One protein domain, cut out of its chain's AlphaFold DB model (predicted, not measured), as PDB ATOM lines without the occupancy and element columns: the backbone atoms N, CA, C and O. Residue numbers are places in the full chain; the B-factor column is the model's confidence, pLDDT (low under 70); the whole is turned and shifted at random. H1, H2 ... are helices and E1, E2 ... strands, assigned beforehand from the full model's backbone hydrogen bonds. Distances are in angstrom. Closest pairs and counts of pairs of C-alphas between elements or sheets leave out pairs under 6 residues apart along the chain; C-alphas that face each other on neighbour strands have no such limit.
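AT A GLANCE: This is residues 45 to 142 of the 157 residues of the protein "GH18 domain-containing protein" of Jimgerdemannia flammicorona (UniProt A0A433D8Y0). Little of this is regular structure: H3 covers one face of a small parallel sheet, E1 E2 E3, with H2 beside H3. The short helix H1 is not on the sheet and touches no other helix, and residues 85 to 120 are a long stretch with no named element, in which residues 110 to 111 pair with residues 118 to 119, antiparallel. The 98 printed residues, 38 in named elements of mixed class, are compact, with a radius of gyration of the C-alphas of 14.0 A and spans of 42, 34 and 23 A.

IN THESE COORDINATES: E2, residues 78 to 84, is 17.1 A long. E1, residues 45 to 47, begins at (105.195, 76.483, 52.171); E3, residues 136 to 141, ends at (118.284, 70.180, 53.165). H1 is residues 51 to 55, H2 67 to 71, H3 121 to 132.

HOW THE PARTS SIT: Within hydrogen-bond range are N 80 and O 45 of E2 and E1, 2.8 A, and N 79 and O 136 of E2 and E3, 2.8 A. H3 has a height over the sheet of 10.1 A, over E3. H2 touches H3, closest C-alphas Cys 71 and Cys 130, 4.5 A. H1 has 0 of 1 O i to N i+4 pairs within range, 1 of 2 to i+3.

THE WHOLE: Links H1 to H2 and E2 to H3 are long; 27 printed residues have pLDDT under 70, namely residues 85 to 109 and residues 115 to 116.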
ATOM      1  N   VAL A  45     105.106  76.672  53.628       91.06
ATOM      2  CA  VAL A  45     105.195  76.483  52.171       91.06
ATOM      3  C   VAL A  45     106.635  76.240  51.738       91.06
ATOM      4  O   VAL A  45     107.571  76.699  52.386       91.06
ATOM      5  N   TYR A  46     106.809  75.499  50.647       89.25
ATOM      6  CA  TYR A  46     108.098  75.311  49.986       89.25
ATOM      7  C   TYR A  46     108.204  76.316  48.839       89.25
ATOM      8  O   TYR A  46     107.228  76.501  48.116       89.25
ATOM      9  N   TRP A  47     109.370  76.939  48.685       89.31
ATOM     10  CA  TRP A  47     109.670  77.880  47.602       89.31
ATOM     11  C   TRP A  47     111.051  77.579  47.013       89.31
ATOM     12  O   TRP A  47     111.967  77.225  47.766       89.31
ATOM     13  N   GLY A  48     111.201  77.745  45.700       82.31
ATOM     14  CA  GLY A  48     112.481  77.672  44.991       82.31
ATOM     15  C   GLY A  48     112.622  76.487  44.037       82.31
ATOM     16  O   GLY A  48     113.740  76.139  43.691       82.31
ATOM     17  N   GLN A  49     111.541  75.812  43.646       79.19
ATOM     18  CA  GLN A  49     111.603  74.683  42.697       79.19
ATOM     19  C   GLN A  49     110.737  74.875  41.455       79.19
ATOM     20  O   GLN A  49     110.697  73.989  40.607       79.19
ATOM     21  N   ASP A  50     109.955  75.953  41.413       82.00
ATOM     22  CA  ASP A  50     108.931  76.201  40.402       82.00
ATOM     23  C   ASP A  50     108.167  74.945  39.935       82.00
ATOM     24  O   ASP A  50     108.097  74.587  38.756       82.00
ATOM     25  N   SER A  51     107.571  74.232  40.898       81.38
ATOM     26  CA  SER A  51     106.850  72.985  40.604       81.38
ATOM     27  C   SER A  51     105.715  73.153  39.579       81.38
ATOM     28  O   SER A  51     105.323  72.173  38.937       81.38
ATOM     29  N   TYR A  52     105.191  74.379  39.430       84.75
ATOM     30  CA  TYR A  52     104.193  74.724  38.424       84.75
ATOM     31  C   TYR A  52     104.830  74.898  37.044       84.75
ATOM     32  O   TYR A  52     104.363  74.253  36.102       84.75
ATOM     33  N   GLY A  53     105.892  75.701  36.914       83.19
ATOM     34  CA  GLY A  53     106.574  75.916  35.637       83.19
ATOM     35  C   GLY A  53     107.223  74.656  35.071       83.19
ATOM     36  O   GLY A  53     107.163  74.444  33.857       83.19
ATOM     37  N   ILE A  54     107.699  73.737  35.927       79.69
ATOM     38  CA  ILE A  54     108.157  72.399  35.502       79.69
ATOM     39  C   ILE A  54     107.048  71.639  34.753       79.69
ATOM     40  O   ILE A  54     107.313  70.983  33.745       79.69
ATOM     41  N   GLN A  55     105.804  71.713  35.234       83.69
ATOM     42  CA  GLN A  55     104.660  71.019  34.626       83.69
ATOM     43  C   GLN A  55     104.016  71.816  33.482       83.69
ATOM     44  O   GLN A  55     103.410  71.223  32.590       83.69
ATOM     45  N   ASN A  56     104.154  73.144  33.492       83.56
ATOM     46  CA  ASN A  56     103.475  74.074  32.592       83.56
ATOM     47  C   ASN A  56     104.492  75.017  31.930       83.56
ATOM     48  O   ASN A  56     104.425  76.242  32.047       83.56
ATOM     49  N   SER A  57     105.456  74.445  31.209       84.19
ATOM     50  CA  SER A  57     106.605  75.183  30.660       84.19
ATOM     51  C   SER A  57     106.247  76.265  29.630       84.19
ATOM     52  O   SER A  57     107.031  77.184  29.388       84.19
ATOM     53  N   SER A  58     105.062  76.189  29.021       88.31
ATOM     54  CA  SER A  58     104.542  77.213  28.109       88.31
ATOM     55  C   SER A  58     103.872  78.391  28.820       88.31
ATOM     56  O   SER A  58     103.712  79.444  28.207       88.31
ATOM     57  N   ASP A  59     103.474  78.235  30.085       87.44
ATOM     58  CA  ASP A  59     102.742  79.246  30.852       87.44
ATOM     59  C   ASP A  59     103.669  80.029  31.789       87.44
ATOM     60  O   ASP A  59     103.557  80.004  33.014       87.44
ATOM     61  N   LYS A  60     104.612  80.744  31.173       84.12
ATOM     62  CA  LYS A  60     105.634  81.529  31.883       84.12
ATOM     63  C   LYS A  60     105.069  82.633  32.772       84.12
ATOM     64  O   LYS A  60     105.771  83.133  33.641       84.12
ATOM     65  N   ALA A  61     103.826  83.046  32.539       87.06
ATOM     66  CA  ALA A  61     103.175  84.077  33.340       87.06
ATOM     67  C   ALA A  61     102.861  83.594  34.765       87.06
ATOM     68  O   ALA A  61     102.771  84.417  35.671       87.06
ATOM     69  N   ASN A  62     102.718  82.279  34.951       85.69
ATOM     70  CA  ASN A  62     102.348  81.653  36.220       85.69
ATOM     71  C   ASN A  62     103.501  80.865  36.862       85.69
ATOM     72  O   ASN A  62     103.281  80.102  37.802       85.69
ATOM     73  N   TRP A  63     104.722  81.037  36.356       85.81
ATOM     74  CA  TRP A  63     105.924  80.505  36.991       85.81
ATOM     75  C   TRP A  63     106.131  81.132  38.378       85.81
ATOM     76  O   TRP A  63     105.629  82.228  38.675       85.81
ATOM     77  N   GLU A  64     106.842  80.406  39.241       85.31
ATOM     78  CA  GLU A  64     107.198  80.847  40.591       85.31
ATOM     79  C   GLU A  64     107.837  82.245  40.570       85.31
ATOM     80  O   GLU A  64     108.712  82.550  39.761       85.31
ATOM     81  N   GLN A  65     107.360  83.121  41.453       87.12
ATOM     82  CA  GLN A  65     107.845  84.497  41.561       87.12
ATOM     83  C   GLN A  65     109.046  84.590  42.517       87.12
ATOM     84  O   GLN A  65     109.362  83.649  43.252       87.12
ATOM     85  N   ASP A  66     109.687  85.761  42.562       86.75
ATOM     86  CA  ASP A  66     110.705  86.076  43.571       86.75
ATOM     87  C   ASP A  66     110.179  85.821  44.996       86.75
ATOM     88  O   ASP A  66     108.997  86.027  45.285       86.75
ATOM     89  N   LEU A  67     111.063  85.435  45.924       88.44
ATOM     90  CA  LEU A  67     110.696  85.127  47.313       88.44
ATOM     91  C   LEU A  67     109.937  86.287  47.982       88.44
ATOM     92  O   LEU A  67     108.986  86.059  48.728       88.44
ATOM     93  N   GLU A  68     110.321  87.528  47.673       90.38
ATOM     94  CA  GLU A  68     109.655  88.744  48.152       90.38
ATOM     95  C   GLU A  68     108.143  88.775  47.879       90.38
ATOM     96  O   GLU A  68     107.382  89.216  48.744       90.38
ATOM     97  N   TYR A  69     107.693  88.258  46.730       91.00
ATOM     98  CA  TYR A  69     106.269  88.186  46.391       91.00
ATOM     99  C   TYR A  69     105.491  87.431  47.480       91.00
ATOM    100  O   TYR A  69     104.492  87.922  48.008       91.00
ATOM    101  N   TYR A  70     106.026  86.288  47.912       91.12
ATOM    102  CA  TYR A  70     105.432  85.446  48.952       91.12
ATOM    103  C   TYR A  70     105.687  85.969  50.375       91.12
ATOM    104  O   TYR A  70     104.966  85.605  51.305       91.12
ATOM    105  N   CYS A  71     106.662  86.865  50.575       90.12
ATOM    106  CA  CYS A  71     106.895  87.511  51.870       90.12
ATOM    107  C   CYS A  71     105.737  88.422  52.305       90.12
ATOM    108  O   CYS A  71     105.581  88.667  53.500       90.12
ATOM    109  N   THR A  72     104.953  88.944  51.361       84.25
ATOM    110  CA  THR A  72     103.819  89.844  51.652       84.25
ATOM    111  C   THR A  72     102.468  89.138  51.656       84.25
ATOM    112  O   THR A  72     101.473  89.700  52.114       84.25
ATOM    113  N   ASP A  73     102.434  87.890  51.197       84.56
ATOM    114  CA  ASP A  73     101.240  87.062  51.205       84.56
ATOM    115  C   ASP A  73     100.859  86.659  52.642       84.56
ATOM    116  O   ASP A  73     101.715  86.345  53.469       84.56
ATOM    117  N   SER A  74      99.568  86.683  52.973       83.25
ATOM    118  CA  SER A  74      99.083  86.422  54.342       83.25
ATOM    119  C   SER A  74      98.811  84.946  54.646       83.25
ATOM    120  O   SER A  74      98.453  84.619  55.774       83.25
ATOM    121  N   THR A  75      98.975  84.051  53.670       85.69
ATOM    122  CA  THR A  75      98.621  82.633  53.808       85.69
ATOM    123  C   THR A  75      99.708  81.792  54.460       85.69
ATOM    124  O   THR A  75      99.377  80.772  55.051       85.69
ATOM    125  N   ALA A  76     100.984  82.182  54.349       87.56
ATOM    126  CA  ALA A  76     102.121  81.390  54.818       87.56
ATOM    127  C   ALA A  76     102.885  82.077  55.954       87.56
ATOM    128  O   ALA A  76     103.352  83.197  55.793       87.56
ATOM    129  N   ASP A  77     103.129  81.386  57.060       89.88
ATOM    130  CA  ASP A  77     103.867  81.931  58.211       89.88
ATOM    131  C   ASP A  77     105.346  81.552  58.190       89.88
ATOM    132  O   ASP A  77     106.211  82.260  58.721       89.88
ATOM    133  N   VAL A  78     105.635  80.418  57.551       91.38
ATOM    134  CA  VAL A  78     106.976  79.878  57.378       91.38
ATOM    135  C   VAL A  78     107.199  79.539  55.910       91.38
ATOM    136  O   VAL A  78     106.409  78.823  55.296       91.38
ATOM    137  N   ILE A  79     108.313  80.009  55.356       92.12
ATOM    138  CA  ILE A  79     108.744  79.685  53.998       92.12
ATOM    139  C   ILE A  79     110.005  78.830  54.082       92.12
ATOM    140  O   ILE A  79     111.028  79.243  54.632       92.12
ATOM    141  N   ASN A  80     109.924  77.617  53.546       92.31
ATOM    142  CA  ASN A  80     111.027  76.677  53.472       92.31
ATOM    143  C   ASN A  80     111.713  76.794  52.103       92.31
ATOM    144  O   ASN A  80     111.196  76.337  51.079       92.31
ATOM    145  N   VAL A  81     112.877  77.439  52.087       87.88
ATOM    146  CA  VAL A  81     113.700  77.652  50.895       87.88
ATOM    147  C   VAL A  81     114.305  76.321  50.474       87.88
ATOM    148  O   VAL A  81     115.002  75.663  51.247       87.88
ATOM    149  N   SER A  82     114.003  75.918  49.248       82.00
ATOM    150  CA  SER A  82     114.165  74.554  48.766       82.00
ATOM    151  C   SER A  82     115.074  74.533  47.540       82.00
ATOM    152  O   SER A  82     114.779  75.206  46.564       82.00
ATOM    153  N   PHE A  83     116.196  73.815  47.537       73.56
ATOM    154  CA  PHE A  83     116.777  72.976  48.599       73.56
ATOM    155  C   PHE A  83     118.295  73.175  48.712       73.56
ATOM    156  O   PHE A  83     118.925  73.707  47.824       73.56
ATOM    157  N   LEU A  84     118.918  72.711  49.787       73.50
ATOM    158  CA  LEU A  84     120.347  72.407  49.836       73.50
ATOM    159  C   LEU A  84     120.506  70.914  49.521       73.50
ATOM    160  O   LEU A  84     120.334  70.092  50.425       73.50
ATOM    161  N   ILE A  85     120.775  70.544  48.264       68.12
ATOM    162  CA  ILE A  85     120.739  69.122  47.850       68.12
ATOM    163  C   ILE A  85     122.072  68.389  48.056       68.12
ATOM    164  O   ILE A  85     122.086  67.209  48.407       68.12
ATOM    165  N   THR A  86     123.189  69.106  47.934       62.72
ATOM    166  CA  THR A  86     124.547  68.563  48.079       62.72
ATOM    167  C   THR A  86     125.252  69.269  49.222       62.72
ATOM    168  O   THR A  86     125.394  70.479  49.184       62.72
ATOM    169  N   VAL A  87     125.729  68.537  50.231       60.41
ATOM    170  CA  VAL A  87     126.452  69.113  51.388       60.41
ATOM    171  C   VAL A  87     127.973  68.882  51.272       60.41
ATOM    172  O   VAL A  87     128.722  69.141  52.214       60.41
ATOM    173  N   SER A  88     128.477  68.375  50.137       54.34
ATOM    174  CA  SER A  88     129.892  67.985  49.973       54.34
ATOM    175  C   SER A  88     130.371  68.026  48.515       54.34
ATOM    176  O   SER A  88     129.776  67.361  47.674       54.34
ATOM    177  N   ASP A  89     131.487  68.711  48.247       52.81
ATOM    178  CA  ASP A  89     132.251  68.610  46.994       52.81
ATOM    179  C   ASP A  89     133.480  67.680  47.129       52.81
ATOM    180  O   ASP A  89     133.844  67.221  48.219       52.81
ATOM    181  N   THR A  90     134.156  67.405  46.007       45.22
ATOM    182  CA  THR A  90     135.369  66.564  45.897       45.22
ATOM    183  C   THR A  90     136.603  67.101  46.640       45.22
ATOM    184  O   THR A  90     137.639  66.434  46.654       45.22
ATOM    185  N   GLN A  91     136.512  68.272  47.280       53.12
ATOM    186  CA  GLN A  91     137.573  68.914  48.065       53.12
ATOM    187  C   GLN A  91     137.189  69.092  49.546       53.12
ATOM    188  O   GLN A  91     137.925  69.732  50.301       53.12
ATOM    189  N   GLY A  92     136.054  68.533  49.987       51.59
ATOM    190  CA  GLY A  92     135.580  68.646  51.368       51.59
ATOM    191  C   GLY A  92     134.946  69.999  51.708       51.59
ATOM    192  O   GLY A  92     134.793  70.318  52.892       51.59
ATOM    193  N   LYS A  93     134.568  70.808  50.709       49.56
ATOM    194  CA  LYS A  93     133.797  72.040  50.919       49.56
ATOM    195  C   LYS A  93     132.301  71.752  50.804       49.56
ATOM    196  O   LYS A  93     131.868  70.826  50.123       49.56
ATOM    197  N   LYS A  94     131.502  72.540  51.523       49.94
ATOM    198  CA  LYS A  94     130.039  72.445  51.505       49.94
ATOM    199  C   LYS A  94     129.529  73.115  50.235       49.94
ATOM    200  O   LYS A  94     129.779  74.302  50.036       49.94
ATOM    201  N   GLU A  95     128.848  72.356  49.395       53.34
ATOM    202  CA  GLU A  95     128.116  72.887  48.250       53.34
ATOM    203  C   GLU A  95     126.733  73.374  48.715       53.34
ATOM    204  O   GLU A  95     126.269  73.015  49.796       53.34
ATOM    205  N   LEU A  96     126.114  74.267  47.952       51.50
ATOM    206  CA  LEU A  96     124.715  74.674  48.085       51.50
ATOM    207  C   LEU A  96     124.212  74.703  46.668       51.50
ATOM    208  O   LEU A  96     124.314  75.711  45.974       51.50
ATOM    209  N   ASP A  97     123.765  73.536  46.246       51.59
ATOM    210  CA  ASP A  97     123.032  73.390  45.014       51.59
ATOM    211  C   ASP A  97     121.554  73.505  45.385       51.59
ATOM    212  O   ASP A  97     120.984  72.631  46.044       51.59
ATOM    213  N   PHE A  98     120.957  74.642  45.033       52.59
ATOM    214  CA  PHE A  98     119.510  74.770  44.960       52.59
ATOM    215  C   PHE A  98     119.049  74.142  43.655       52.59
ATOM    216  O   PHE A  98     118.605  74.839  42.744       52.59
ATOM    217  N   GLY A  99     119.232  72.819  43.558       39.25
ATOM    218  CA  GLY A  99     118.935  72.064  42.352       39.25
ATOM    219  C   GLY A  99     117.527  72.397  41.912       39.25
ATOM    220  O   GLY A  99     116.631  72.284  42.725       39.25
ATOM    221  N   LEU A 100     117.348  72.856  40.673       40.62
ATOM    222  CA  LEU A 100     116.059  73.274  40.110       40.62
ATOM    223  C   LEU A 100     115.372  74.496  40.746       40.62
ATOM    224  O   LEU A 100     114.155  74.592  40.666       40.62
ATOM    225  N   VAL A 101     116.094  75.524  41.208       44.72
ATOM    226  CA  VAL A 101     115.513  76.882  41.098       44.72
ATOM    227  C   VAL A 101     115.638  77.317  39.638       44.72
ATOM    228  O   VAL A 101     116.550  78.056  39.265       44.72
ATOM    229  N   THR A 102     114.772  76.795  38.770       39.44
ATOM    230  CA  THR A 102     114.824  77.072  37.325       39.44
ATOM    231  C   THR A 102     114.534  78.522  36.954       39.44
ATOM    232  O   THR A 102     114.777  78.882  35.807       39.44
ATOM    233  N   ASP A 103     114.152  79.373  37.914       43.19
ATOM    234  CA  ASP A 103     113.905  80.799  37.681       43.19
ATOM    235  C   ASP A 103     114.512  81.753  38.707       43.19
ATOM    236  O   ASP A 103     114.122  82.920  38.799       43.19
ATOM    237  N   PHE A 104     115.611  81.360  39.357       46.69
ATOM    238  CA  PHE A 104     116.623  82.391  39.558       46.69
ATOM    239  C   PHE A 104     117.111  82.745  38.175       46.69
ATOM    240  O   PHE A 104     117.962  82.031  37.656       46.69
ATOM    241  N   ARG A 105     116.520  83.785  37.572       51.84
ATOM    242  CA  ARG A 105     116.873  84.291  36.245       51.84
ATOM    243  C   ARG A 105     118.382  84.104  36.038       51.84
ATOM    244  O   ARG A 105     119.163  84.834  36.663       51.84
ATOM    245  N   PRO A 106     118.803  83.082  35.260       48.69
ATOM    246  CA  PRO A 106     120.164  82.530  35.331       48.69
ATOM    247  C   PRO A 106     121.232  83.544  34.913       48.69
ATOM    248  O   PRO A 106     122.421  83.362  35.143       48.69
ATOM    249  N   GLU A 107     120.780  84.658  34.354       47.75
ATOM    250  CA  GLU A 107     121.532  85.824  33.927       47.75
ATOM    251  C   GLU A 107     122.329  86.509  35.056       47.75
ATOM    252  O   GLU A 107     123.234  87.273  34.739       47.75
ATOM    253  N   ASN A 108     122.075  86.222  36.347       52.41
ATOM    254  CA  ASN A 108     122.816  86.835  37.469       52.41
ATOM    255  C   ASN A 108     123.311  85.868  38.560       52.41
ATOM    256  O   ASN A 108     123.792  86.321  39.605       52.41
ATOM    257  N   LEU A 109     123.211  84.552  38.359       65.62
ATOM    258  CA  LEU A 109     123.747  83.601  39.329       65.62
ATOM    259  C   LEU A 109     125.239  83.375  39.087       65.62
ATOM    260  O   LEU A 109     125.666  82.895  38.041       65.62
ATOM    261  N   THR A 110     126.037  83.722  40.092       74.25
ATOM    262  CA  THR A 110     127.475  83.431  40.141       74.25
ATOM    263  C   THR A 110     127.733  82.410  41.236       74.25
ATOM    264  O   THR A 110     126.891  82.215  42.109       74.25
ATOM    265  N   THR A 111     128.891  81.760  41.226       77.00
ATOM    266  CA  THR A 111     129.359  81.005  42.391       77.00
ATOM    267  C   THR A 111     130.349  81.830  43.200       77.00
ATOM    268  O   THR A 111     130.972  82.773  42.698       77.00
ATOM    269  N   PHE A 112     130.512  81.487  44.477       76.50
ATOM    270  CA  PHE A 112     131.603  82.045  45.269       76.50
ATOM    271  C   PHE A 112     132.964  81.621  44.685       76.50
ATOM    272  O   PHE A 112     133.103  80.485  44.219       76.50
ATOM    273  N   PRO A 113     133.996  82.489  44.739       80.56
ATOM    274  CA  PRO A 113     135.326  82.147  44.245       80.56
ATOM    275  C   PRO A 113     135.830  80.817  44.819       80.56
ATOM    276  O   PRO A 113     135.800  80.595  46.030       80.56
ATOM    277  N   SER A 114     136.306  79.933  43.939       74.12
ATOM    278  CA  SER A 114     136.840  78.612  44.310       74.12
ATOM    279  C   SER A 114     135.838  77.690  45.031       74.12
ATOM    280  O   SER A 114     136.243  76.883  45.880       74.12
ATOM    281  N   SER A 115     134.547  77.812  44.704       68.94
ATOM    282  CA  SER A 115     133.466  76.954  45.191       68.94
ATOM    283  C   SER A 115     132.403  76.722  44.108       68.94
ATOM    284  O   SER A 115     132.237  77.538  43.203       68.94
ATOM    285  N   ALA A 116     131.665  75.618  44.231       69.88
ATOM    286  CA  ALA A 116     130.416  75.381  43.507       69.88
ATOM    287  C   ALA A 116     129.190  76.009  44.215       69.88
ATOM    288  O   ALA A 116     128.078  75.958  43.703       69.88
ATOM    289  N   LEU A 117     129.390  76.637  45.382       71.88
ATOM    290  CA  LEU A 117     128.356  77.326  46.156       71.88
ATOM    291  C   LEU A 117     127.765  78.498  45.359       71.88
ATOM    292  O   LEU A 117     128.490  79.443  45.032       71.88
ATOM    293  N   LEU A 118     126.456  78.463  45.102       75.62
ATOM    294  CA  LEU A 118     125.742  79.562  44.452       75.62
ATOM    295  C   LEU A 118     125.732  80.825  45.326       75.62
ATOM    296  O   LEU A 118     125.515  80.779  46.539       75.62
ATOM    297  N   ASN A 119     125.943  81.970  44.688       78.06
ATOM    298  CA  ASN A 119     125.824  83.297  45.268       78.06
ATOM    299  C   ASN A 119     124.482  83.914  44.851       78.06
ATOM    300  O   ASN A 119     124.322  84.375  43.720       78.06
ATOM    301  N   CYS A 120     123.530  83.939  45.787       80.69
ATOM    302  CA  CYS A 120     122.155  84.391  45.564       80.69
ATOM    303  C   CYS A 120     121.850  85.681  46.360       80.69
ATOM    304  O   CYS A 120     121.116  85.639  47.353       80.69
ATOM    305  N   PRO A 121     122.394  86.853  45.975       83.94
ATOM    306  CA  PRO A 121     122.243  88.080  46.758       83.94
ATOM    307  C   PRO A 121     120.791  88.574  46.841       83.94
ATOM    308  O   PRO A 121     120.392  89.061  47.899       83.94
ATOM    309  N   LYS A 122     119.985  88.402  45.779       84.44
ATOM    310  CA  LYS A 122     118.547  88.742  45.784       84.44
ATOM    311  C   LYS A 122     117.781  87.917  46.818       84.44
ATOM    312  O   LYS A 122     117.061  88.484  47.623       84.44
ATOM    313  N   VAL A 123     118.034  86.609  46.898       85.75
ATOM    314  CA  VAL A 123     117.444  85.740  47.936       85.75
ATOM    315  C   VAL A 123     117.817  86.215  49.329       85.75
ATOM    316  O   VAL A 123     116.973  86.273  50.215       85.75
ATOM    317  N   GLY A 124     119.084  86.587  49.530       87.06
ATOM    318  CA  GLY A 124     119.540  87.142  50.800       87.06
ATOM    319  C   GLY A 124     118.817  88.440  51.186       87.06
ATOM    320  O   GLY A 124     118.597  88.675  52.375       87.06
ATOM    321  N   GLN A 125     118.437  89.272  50.211       91.00
ATOM    322  CA  GLN A 125     117.612  90.464  50.434       91.00
ATOM    323  C   GLN A 125     116.163  90.079  50.753       91.00
ATOM    324  O   GLN A 125     115.633  90.522  51.768       91.00
ATOM    325  N   ASP A 126     115.570  89.178  49.976       90.31
ATOM    326  CA  ASP A 126     114.174  88.761  50.142       90.31
ATOM    327  C   ASP A 126     113.939  88.027  51.465       90.31
ATOM    328  O   ASP A 126     112.920  88.229  52.121       90.31
ATOM    329  N   ILE A 127     114.919  87.247  51.936       91.56
ATOM    330  CA  ILE A 127     114.894  86.648  53.276       91.56
ATOM    331  C   ILE A 127     114.748  87.734  54.349       91.56
ATOM    332  O   ILE A 127     113.969  87.556  55.287       91.56
ATOM    333  N   LYS A 128     115.458  88.863  54.217       93.88
ATOM    334  CA  LYS A 128     115.324  89.983  55.161       93.88
ATOM    335  C   LYS A 128     113.946  90.627  55.053       93.88
ATOM    336  O   LYS A 128     113.371  90.947  56.089       93.88
ATOM    337  N   THR A 129     113.399  90.759  53.844       93.56
ATOM    338  CA  THR A 129     112.029  91.252  53.630       93.56
ATOM    339  C   THR A 129     110.999  90.355  54.322       93.56
ATOM    340  O   THR A 129     110.181  90.841  55.101       93.56
ATOM    341  N   CYS A 130     111.095  89.036  54.152       93.12
ATOM    342  CA  CYS A 130     110.253  88.052  54.839       93.12
ATOM    343  C   CYS A 130     110.372  88.124  56.369       93.12
ATOM    344  O   CYS A 130     109.367  88.089  57.080       93.12
ATOM    345  N   GLN A 131     111.597  88.239  56.887       93.31
ATOM    346  CA  GLN A 131     111.843  88.361  58.326       93.31
ATOM    347  C   GLN A 131     111.266  89.666  58.890       93.31
ATOM    348  O   GLN A 131     110.677  89.651  59.971       93.31
ATOM    349  N   ALA A 132     111.382  90.774  58.150       92.94
ATOM    350  CA  ALA A 132     110.773  92.055  58.506       92.94
ATOM    351  C   ALA A 132     109.235  91.994  58.479       92.94
ATOM    352  O   ALA A 132     108.589  92.622  59.316       92.94
ATOM    353  N   ALA A 133     108.655  91.182  57.590       90.31
ATOM    354  CA  ALA A 133     107.223  90.882  57.545       90.31
ATOM    355  C   ALA A 133     106.755  89.892  58.639       90.31
ATOM    356  O   ALA A 133     105.591  89.496  58.669       90.31
ATOM    357  N   GLY A 134     107.643  89.464  59.546       89.56
ATOM    358  CA  GLY A 134     107.298  88.578  60.663       89.56
ATOM    359  C   GLY A 134     107.178  87.095  60.296       89.56
ATOM    360  O   GLY A 134     106.682  86.311  61.111       89.56
ATOM    361  N   LYS A 135     107.637  86.695  59.104       91.38
ATOM    362  CA  LYS A 135     107.687  85.292  58.669       91.38
ATOM    363  C   LYS A 135     108.983  84.622  59.109       91.38
ATOM    364  O   LYS A 135     110.008  85.275  59.335       91.38
ATOM    365  N   LYS A 136     108.964  83.294  59.213       92.31
ATOM    366  CA  LYS A 136     110.192  82.501  59.378       92.31
ATOM    367  C   LYS A 136     110.644  81.951  58.039       92.31
ATOM    368  O   LYS A 136     109.843  81.440  57.270       92.31
ATOM    369  N   THR A 137     111.942  82.025  57.788       91.38
ATOM    370  CA  THR A 137     112.572  81.392  56.633       91.38
ATOM    371  C   THR A 137     113.463  80.259  57.117       91.38
ATOM    372  O   THR A 137     114.283  80.446  58.019       91.38
ATOM    373  N   LEU A 138     113.274  79.071  56.554       91.94
ATOM    374  CA  LEU A 138     114.086  77.888  56.835       91.94
ATOM    375  C   LEU A 138     114.790  77.455  55.550       91.94
ATOM    376  O   LEU A 138     114.259  77.659  54.464       91.94
ATOM    377  N   LEU A 139     115.986  76.881  55.671       86.62
ATOM    378  CA  LEU A 139     116.682  76.251  54.550       86.62
ATOM    379  C   LEU A 139     116.428  74.744  54.606       86.62
ATOM    380  O   LEU A 139     116.846  74.077  55.556       86.62
ATOM    381  N   SER A 140     115.762  74.214  53.588       85.19
ATOM    382  CA  SER A 140     115.462  72.792  53.470       85.19
ATOM    383  C   SER A 140     116.672  72.043  52.921       85.19
ATOM    384  O   SER A 140     117.139  72.362  51.834       85.19
ATOM    385  N   VAL A 141     117.173  71.031  53.629       80.38
ATOM    386  CA  VAL A 141     118.284  70.180  53.165       80.38
ATOM    387  C   VAL A 141     117.726  68.893  52.559       80.38
ATOM    388  O   VAL A 141     116.914  68.219  53.189       80.38
ATOM    389  N   GLY A 142     118.168  68.537  51.354       75.88
ATOM    390  CA  GLY A 142     117.759  67.335  50.629       75.88
ATOM    391  C   GLY A 142     116.902  67.630  49.403       75.88
ATOM    392  O   GLY A 142     117.329  68.388  48.551       75.88
TER     393      GLY A 142